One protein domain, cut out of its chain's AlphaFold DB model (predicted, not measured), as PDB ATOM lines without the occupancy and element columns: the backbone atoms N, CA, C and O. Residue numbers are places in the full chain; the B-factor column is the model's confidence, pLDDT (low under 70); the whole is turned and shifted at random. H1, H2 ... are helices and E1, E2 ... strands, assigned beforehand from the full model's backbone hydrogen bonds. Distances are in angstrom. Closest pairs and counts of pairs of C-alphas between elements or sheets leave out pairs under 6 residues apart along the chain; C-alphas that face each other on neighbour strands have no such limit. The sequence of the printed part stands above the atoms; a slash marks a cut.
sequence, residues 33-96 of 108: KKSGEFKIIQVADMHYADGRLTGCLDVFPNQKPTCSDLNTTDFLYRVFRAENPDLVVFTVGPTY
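AT A GLANCE: This is residues 33 to 96 of the 108 residues of the protein "Putative inactive purple acid phosphatase 29" of Carex littledalei (UniProt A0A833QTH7). This model has little regular structure: a ribbon of two short parallel strands, E1 and E2, with one helix, H1, along it, while a long loop, residues 45 to 68, reaches beyond the ribbon. The printed part has 64 residues, 25 of them in named elements, in the order E1, H1, E2, of mixed class. It is loose, with a radius of gyration of the C-alphas of 14.9 A, and spans 48 by 27 by 17 A.

HOW THE PARTS SIT: Start at E1, residues 40 to 44; its parallel neighbour is E2, residues 87 to 91, at 18 degrees. Look there for N 41 and O 87, 3.0 A apart, and N 89 and O 41, 2.9 A, within hydrogen-bond range. Between them in the chain comes H1, residues 69 to 83, where every O i to N i+4 pair is within that range. E1, H1 and E2 form a strand-helix-strand unit, two parallel strands joined through a helix, with a right-handed crossover. The closest C-alphas of E1 and H1 are those of Ile 41 and Phe 80, 8.0 A apart.

IN THESE COORDINATES: Find C-alpha 40 at (168.056, 182.663, 177.942), where E1 begins its 12.5 A. H1 runs 20.9 A from C-alpha 69 at (151.060, 184.929, 191.926). E2, 12.6 A, ends at C-alpha 91, (156.874, 177.605, 178.489).

THE WHOLE: The C-alphas of Lys 33 and Pro 61, the two farthest apart, are 48.6 A apart. The printed part has no cut; E1 to H1 is a long link, H1 to E2 a tight one. Residues 93 to 96 have pLDDT under 70.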
ATOM      1  N   LYS A  33     177.889 191.804 172.433       86.00
ATOM      2  CA  LYS A  33     179.075 192.217 171.649       86.00
ATOM      3  C   LYS A  33     180.418 192.025 172.366       86.00
ATOM      4  O   LYS A  33     181.444 191.941 171.704       86.00
ATOM      5  N   LYS A  34     180.412 192.047 173.704       88.69
ATOM      6  CA  LYS A  34     181.621 191.928 174.533       88.69
ATOM      7  C   LYS A  34     181.878 190.496 175.001       88.69
ATOM      8  O   LYS A  34     183.018 190.061 174.948       88.69
ATOM      9  N   SER A  35     180.845 189.795 175.475       90.44
ATOM     10  CA  SER A  35     180.967 188.428 176.003       90.44
ATOM     11  C   SER A  35     180.856 187.353 174.922       90.44
ATOM     12  O   SER A  35     181.380 186.264 175.094       90.44
ATOM     13  N   GLY A  36     180.171 187.642 173.812       93.25
ATOM     14  CA  GLY A  36     179.800 186.642 172.811       93.25
ATOM     15  C   GLY A  36     178.713 185.672 173.285       93.25
ATOM     16  O   GLY A  36     178.427 184.709 172.585       93.25
ATOM     17  N   GLU A  37     178.106 185.912 174.448       93.88
ATOM     18  CA  GLU A  37     177.095 185.040 175.053       93.88
ATOM     19  C   GLU A  37     175.674 185.475 174.676       93.88
ATOM     20  O   GLU A  37     175.435 186.643 174.364       93.88
ATOM     21  N   PHE A  38     174.739 184.523 174.702       95.00
ATOM     22  CA  PHE A  38     173.304 184.771 174.576       95.00
ATOM     23  C   PHE A  38     172.589 184.051 175.714       95.00
ATOM     24  O   PHE A  38     172.528 182.819 175.740       95.00
ATOM     25  N   LYS A  39     172.098 184.813 176.688       94.94
ATOM     26  CA  LYS A  39     171.505 184.280 177.910       94.94
ATOM     27  C   LYS A  39     169.993 184.172 177.762       94.94
ATOM     28  O   LYS A  39     169.302 185.165 177.535       94.94
ATOM     29  N   ILE A  40     169.485 182.961 177.961       96.12
ATOM     30  CA  ILE A  40     168.056 182.663 177.942       96.12
ATOM     31  C   ILE A  40     167.619 182.298 179.352       96.12
ATOM     32  O   ILE A  40     168.224 181.434 179.983       96.12
ATOM     33  N   ILE A  41     166.544 182.920 179.829       96.69
ATOM     34  CA  ILE A  41     165.843 182.457 181.026       96.69
ATOM     35  C   ILE A  41     164.555 181.786 180.586       96.69
ATOM     36  O   ILE A  41     163.677 182.427 180.010       96.69
ATOM     37  N   GLN A  42     164.456 180.490 180.862       95.81
ATOM     38  CA  GLN A  42     163.235 179.732 180.657       95.81
ATOM     39  C   GLN A  42     162.437 179.685 181.957       95.81
ATOM     40  O   GLN A  42     162.954 179.349 183.019       95.81
ATOM     41  N   VAL A  43     161.164 180.025 181.843       93.75
ATOM     42  CA  VAL A  43     160.211 180.129 182.935       93.75
ATOM     43  C   VAL A  43     159.086 179.144 182.617       93.75
ATOM     44  O   VAL A  43     158.320 179.363 181.679       93.75
ATOM     45  N   ALA A  44     159.052 178.014 183.322       90.81
ATOM     46  CA  ALA A  44     158.207 176.868 182.986       90.81
ATOM     47  C   ALA A  44     157.103 176.625 184.020       90.81
ATOM     48  O   ALA A  44     157.349 176.761 185.214       90.81
ATOM     49  N   ASP A  45     155.915 176.230 183.552       84.56
ATOM     50  CA  ASP A  45     154.784 175.791 184.389       84.56
ATOM     51  C   ASP A  45     154.368 176.803 185.470       84.56
ATOM     52  O   ASP A  45     153.965 176.458 186.583       84.56
ATOM     53  N   MET A  46     154.437 178.093 185.130       81.25
ATOM     54  CA  MET A  46     153.919 179.140 186.003       81.25
ATOM     55  C   MET A  46     152.394 179.127 185.942       81.25
ATOM     56  O   MET A  46     151.799 179.580 184.965       81.25
ATOM     57  N   HIS A  47     151.751 178.656 187.000       82.19
ATOM     58  CA  HIS A  47     150.306 178.781 187.170       82.19
ATOM     59  C   HIS A  47     149.945 180.199 187.638       82.19
ATOM     60  O   HIS A  47     149.605 180.414 188.800       82.19
ATOM     61  N   TYR A  48     150.077 181.187 186.746       84.00
ATOM     62  CA  TYR A  48     149.538 182.529 186.984       84.00
ATOM     63  C   TYR A  48     148.009 182.472 187.080       84.00
ATOM     64  O   TYR A  48     147.366 181.775 186.294       84.00
ATOM     65  N   ALA A  49     147.447 183.204 188.038       81.94
ATOM     66  CA  ALA A  49     146.020 183.248 188.328       81.94
ATOM     67  C   ALA A  49     145.534 184.710 188.258       81.94
ATOM     68  O   ALA A  49     145.951 185.453 187.367       81.94
ATOM     69  N   ASP A  50     144.645 185.132 189.162       85.38
ATOM     70  CA  ASP A  50     144.025 186.462 189.141       85.38
ATOM     71  C   ASP A  50     144.722 187.468 190.080       85.38
ATOM     72  O   ASP A  50     144.088 188.347 190.684       85.38
ATOM     73  N   GLY A  51     146.047 187.389 190.235       85.25
ATOM     74  CA  GLY A  51     146.758 188.395 191.016       85.25
ATOM     75  C   GLY A  51     146.428 188.304 192.510       85.25
ATOM     76  O   GLY A  51     146.351 187.246 193.129       85.25
ATOM     77  N   ARG A  52     146.145 189.469 193.106       86.12
ATOM     78  CA  ARG A  52     145.712 189.593 194.513       86.12
ATOM     79  C   ARG A  52     144.341 188.979 194.799       86.12
ATOM     80  O   ARG A  52     143.981 188.892 195.970       86.12
ATOM     81  N   LEU A  53     143.551 188.657 193.771       86.25
ATOM     82  CA  LEU A  53     142.186 188.154 193.942       86.25
ATOM     83  C   LEU A  53     142.161 186.671 194.333       86.25
ATOM     84  O   LEU A  53     141.206 186.229 194.968       86.25
ATOM     85  N   THR A  54     143.218 185.928 194.004       83.06
ATOM     86  CA  THR A  54     143.353 184.489 194.257       83.06
ATOM     87  C   THR A  54     144.569 184.211 195.134       83.06
ATOM     88  O   THR A  54     145.670 184.680 194.846       83.06
ATOM     89  N   GLY A  55     144.377 183.443 196.208       86.38
ATOM     90  CA  GLY A  55     145.458 183.014 197.095       86.38
ATOM     91  C   GLY A  55     146.053 181.662 196.699       86.38
ATOM     92  O   GLY A  55     145.436 180.878 195.984       86.38
ATOM     93  N   CYS A  56     147.240 181.359 197.214       88.38
ATOM     94  CA  CYS A  56     147.870 180.051 197.017       88.38
ATOM     95  C   CYS A  56     147.115 178.928 197.758       88.38
ATOM     96  O   CYS A  56     146.725 179.089 198.920       88.38
ATOM     97  N   LEU A  57     146.963 177.767 197.113       85.19
ATOM     98  CA  LEU A  57     146.242 176.620 197.680       85.19
ATOM     99  C   LEU A  57     147.096 175.841 198.695       85.19
ATOM    100  O   LEU A  57     146.642 175.590 199.821       85.19
ATOM    101  N   ASP A  58     148.358 175.583 198.338       86.25
ATOM    102  CA  ASP A  58     149.256 174.652 199.033       86.25
ATOM    103  C   ASP A  58     150.481 175.353 199.635       86.25
ATOM    104  O   ASP A  58     151.625 175.153 199.232       86.25
ATOM    105  N   VAL A  59     150.230 176.212 200.624       89.31
ATOM    106  CA  VAL A  59     151.268 176.865 201.441       89.31
ATOM    107  C   VAL A  59     150.909 176.801 202.924       89.31
ATOM    108  O   VAL A  59     149.750 176.554 203.283       89.31
ATOM    109  N   PHE A  60     151.885 177.041 203.803       93.81
ATOM    110  CA  PHE A  60     151.651 177.032 205.247       93.81
ATOM    111  C   PHE A  60     150.578 178.063 205.660       93.81
ATOM    112  O   PHE A  60     150.462 179.121 205.030       93.81
ATOM    113  N   PRO A  61     149.805 177.818 206.740       92.50
ATOM    114  CA  PRO A  61     148.715 178.711 207.151       92.50
ATOM    115  C   PRO A  61     149.138 180.164 207.391       92.50
ATOM    116  O   PRO A  61     148.374 181.081 207.110       92.50
ATOM    117  N   ASN A  62     150.363 180.387 207.870       94.62
ATOM    118  CA  ASN A  62     150.933 181.721 208.073       94.62
ATOM    119  C   ASN A  62     151.298 182.441 206.762       94.62
ATOM    120  O   ASN A  62     151.422 183.661 206.762       94.62
ATOM    121  N   GLN A  63     151.473 181.711 205.661       90.50
ATOM    122  CA  GLN A  63     151.819 182.254 204.346       90.50
ATOM    123  C   GLN A  63     150.583 182.511 203.479       90.50
ATOM    124  O   GLN A  63     150.610 183.415 202.647       90.50
ATOM    125  N   LYS A  64     149.484 181.770 203.691       90.12
ATOM    126  CA  LYS A  64     148.226 181.938 202.938       90.12
ATOM    127  C   LYS A  64     147.714 183.385 202.854       90.12
ATOM    128  O   LYS A  64     147.322 183.775 201.758       90.12
ATOM    129  N   PRO A  65     147.738 184.211 203.924       90.25
ATOM    130  CA  PRO A  65     147.193 185.572 203.874       90.25
ATOM    131  C   PRO A  65     147.921 186.510 202.908       90.25
ATOM    132  O   PRO A  65     147.354 187.513 202.483       90.25
ATOM    133  N   THR A  66     149.184 186.219 202.597       89.06
ATOM    134  CA  THR A  66     150.047 187.088 201.787       89.06
ATOM    135  C   THR A  66     150.475 186.449 200.472       89.06
ATOM    136  O   THR A  66     151.202 187.090 199.719       89.06
ATOM    137  N   CYS A  67     150.098 185.193 200.221       91.12
ATOM    138  CA  CYS A  67     150.560 184.439 199.064       91.12
ATOM    139  C   CYS A  67     149.636 184.651 197.871       91.12
ATOM    140  O   CYS A  67     148.451 184.328 197.939       91.12
ATOM    141  N   SER A  68     150.204 185.137 196.772       91.94
ATOM    142  CA  SER A  68     149.580 185.170 195.456       91.94
ATOM    143  C   SER A  68     150.644 185.040 194.360       91.94
ATOM    144  O   SER A  68     151.849 185.126 194.604       91.94
ATOM    145  N   ASP A  69     150.210 184.865 193.121       90.19
ATOM    146  CA  ASP A  69     151.060 184.929 191.926       90.19
ATOM    147  C   ASP A  69     151.824 186.268 191.752       90.19
ATOM    148  O   ASP A  69     152.827 186.310 191.039       90.19
ATOM    149  N   LEU A  70     151.468 187.339 192.480       92.25
ATOM    150  CA  LEU A  70     152.294 188.550 192.580       92.25
ATOM    151  C   LEU A  70     153.652 188.273 193.231       92.25
ATOM    152  O   LEU A  70     154.641 188.911 192.871       92.25
ATOM    153  N   ASN A  71     153.726 187.324 194.167       91.38
ATOM    154  CA  ASN A  71     155.004 186.897 194.733       91.38
ATOM    155  C   ASN A  71     155.878 186.238 193.658       91.38
ATOM    156  O   ASN A  71     157.087 186.471 193.622       91.38
ATOM    157  N   THR A  72     155.266 185.474 192.749       90.75
ATOM    158  CA  THR A  72     155.945 184.896 191.582       90.75
ATOM    159  C   THR A  72     156.442 185.993 190.640       90.75
ATOM    160  O   THR A  72     157.589 185.937 190.197       90.75
ATOM    161  N   THR A  73     155.637 187.032 190.380       93.19
ATOM    162  CA  THR A  73     156.071 188.191 189.580       93.19
ATOM    163  C   THR A  73     157.252 188.923 190.215       93.19
ATOM    164  O   THR A  73     158.224 189.210 189.518       93.19
ATOM    165  N   ASP A  74     157.210 189.197 191.523       95.25
ATOM    166  CA  ASP A  74     158.318 189.851 192.233       95.25
ATOM    167  C   ASP A  74     159.605 189.015 192.182       95.25
ATOM    168  O   ASP A  74     160.696 189.532 191.926       95.25
ATOM    169  N   PHE A  75     159.481 187.701 192.376       94.62
ATOM    170  CA  PHE A  75     160.607 186.786 192.260       94.62
ATOM    171  C   PHE A  75     161.230 186.826 190.858       94.62
ATOM    172  O   PHE A  75     162.435 187.051 190.730       94.62
ATOM    173  N   LEU A  76     160.420 186.676 189.805       96.06
ATOM    174  CA  LEU A  76     160.905 186.712 188.423       96.06
ATOM    175  C   LEU A  76     161.519 188.066 188.068       96.06
ATOM    176  O   LEU A  76     162.559 188.108 187.415       96.06
ATOM    177  N   TYR A  77     160.946 189.169 188.552       97.31
ATOM    178  CA  TYR A  77     161.523 190.498 188.366       97.31
ATOM    179  C   TYR A  77     162.947 190.579 188.927       97.31
ATOM    180  O   TYR A  77     163.861 191.042 188.240       97.31
ATOM    181  N   ARG A  78     163.166 190.081 190.150       98.06
ATOM    182  CA  ARG A  78     164.502 190.043 190.763       98.06
ATOM    183  C   ARG A  78     165.470 189.168 189.971       98.06
ATOM    184  O   ARG A  78     166.602 189.592 189.744       98.06
ATOM    185  N   VAL A  79     165.020 188.006 189.496       97.44
ATOM    186  CA  VAL A  79     165.823 187.116 188.641       97.44
ATOM    187  C   VAL A  79     166.219 187.816 187.342       97.44
ATOM    188  O   VAL A  79     167.399 187.857 187.010       97.44
ATOM    189  N   PHE A  80     165.280 188.442 186.632       97.06
ATOM    190  CA  PHE A  80     165.573 189.118 185.363       97.06
ATOM    191  C   PHE A  80     166.550 190.279 185.540       97.06
ATOM    192  O   PHE A  80     167.412 190.494 184.691       97.06
ATOM    193  N   ARG A  81     166.453 191.012 186.654       97.69
ATOM    194  CA  ARG A  81     167.384 192.098 186.983       97.69
ATOM    195  C   ARG A  81     168.783 191.597 187.321       97.69
ATOM    196  O   ARG A  81     169.745 192.267 186.955       97.69
ATOM    197  N   ALA A  82     168.890 190.472 188.023       97.44
ATOM    198  CA  ALA A  82     170.173 189.882 188.384       97.44
ATOM    199  C   ALA A  82     170.862 189.237 187.175       97.44
ATOM    200  O   ALA A  82     172.062 189.409 186.976       97.44
ATOM    201  N   GLU A  83     170.094 188.532 186.347       95.38
ATOM    202  CA  GLU A  83     170.637 187.760 185.235       95.38
ATOM    203  C   GLU A  83     170.807 188.569 183.951       95.38
ATOM    204  O   GLU A  83     171.694 188.244 183.160       95.38
ATOM    205  N   ASN A  84     169.990 189.609 183.747       93.19
ATOM    206  CA  ASN A  84     169.955 190.438 182.541       93.19
ATOM    207  C   ASN A  84     169.942 189.590 181.244       93.19
ATOM    208  O   ASN A  84     170.910 189.635 180.480       93.19
ATOM    209  N   PRO A  85     168.895 188.766 181.021       94.56
ATOM    210  CA  PRO A  85     168.829 187.860 179.878       94.56
ATOM    211  C   PRO A  85     168.602 188.601 178.557       94.56
ATOM    212  O   PRO A  85     167.962 189.650 178.521       94.56
ATOM    213  N   ASP A  86     169.044 187.990 177.461       93.94
ATOM    214  CA  ASP A  86     168.766 188.452 176.097       93.94
ATOM    215  C   ASP A  86     167.384 187.988 175.608       93.94
ATOM    216  O   ASP A  86     166.777 188.610 174.734       93.94
ATOM    217  N   LEU A  87     166.870 186.894 176.179       93.88
ATOM    218  CA  LEU A  87     165.542 186.359 175.895       93.88
ATOM    219  C   LEU A  87     164.941 185.701 177.141       93.88
ATOM    220  O   LEU A  87     165.578 184.880 177.800       93.88
ATOM    221  N   VAL A  88     163.678 186.014 177.422       94.31
ATOM    222  CA  VAL A  88     162.871 185.288 178.408       94.31
ATOM    223  C   VAL A  88     161.857 184.440 177.657       94.31
ATOM    224  O   VAL A  88     161.090 184.960 176.847       94.31
ATOM    225  N   VAL A  89     161.854 183.138 177.922       94.25
ATOM    226  CA  VAL A  89     160.930 182.185 177.308       94.25
ATOM    227  C   VAL A  89     159.992 181.663 178.380       94.25
ATOM    228  O   VAL A  89     160.427 181.007 179.320       94.25
ATOM    229  N   PHE A  90     158.700 181.925 178.219       91.06
ATOM    230  CA  PHE A  90     157.670 181.304 179.042       91.06
ATOM    231  C   PHE A  90     157.185 180.037 178.345       91.06
ATOM    232  O   PHE A  90     156.636 180.104 177.245       91.06
ATOM    233  N   THR A  91     157.399 178.884 178.971       86.38
ATOM    234  CA  THR A  91     156.874 177.605 178.489       86.38
ATOM    235  C   THR A  91     155.724 177.185 179.385       86.38
ATOM    236  O   THR A  91     155.920 176.920 180.568       86.38
ATOM    237  N   VAL A  92     154.519 177.145 178.831       71.62
ATOM    238  CA  VAL A  92     153.349 176.620 179.537       71.62
ATOM    239  C   VAL A  92     153.263 175.110 179.327       71.62
ATOM    240  O   VAL A  92     153.455 174.632 178.205       71.62
ATOM    241  N   GLY A  93     152.955 174.364 180.383       63.56
ATOM    242  CA  GLY A  93     152.417 173.015 180.264       63.56
ATOM    243  C   GLY A  93     151.045 173.032 179.573       63.56
ATOM    244  O   GLY A  93     150.390 174.079 179.494       63.56
ATOM    245  N   PRO A  94     150.585 171.896 179.018       48.22
ATOM    246  CA  PRO A  94     149.253 171.824 178.451       48.22
ATOM    247  C   PRO A  94     148.240 172.109 179.564       48.22
ATOM    248  O   PRO A  94     148.218 171.412 180.576       48.22
ATOM    249  N   THR A  95     147.365 173.083 179.310       47.22
ATOM    250  CA  THR A  95     146.126 173.424 180.036       47.22
ATOM    251  C   THR A  95     146.207 174.682 180.908       47.22
ATOM    252  O   THR A  95     146.695 174.689 182.033       47.22
ATOM    253  N   TYR A  96     145.579 175.745 180.397       43.06
ATOM    254  CA  TYR A  96     144.880 176.745 181.200       43.06
ATOM    255  C   TYR A  96     143.902 176.024 182.141       43.06
ATOM    256  O   TYR A  96     142.767 175.739 181.755       43.06
TER     257      TYR A  96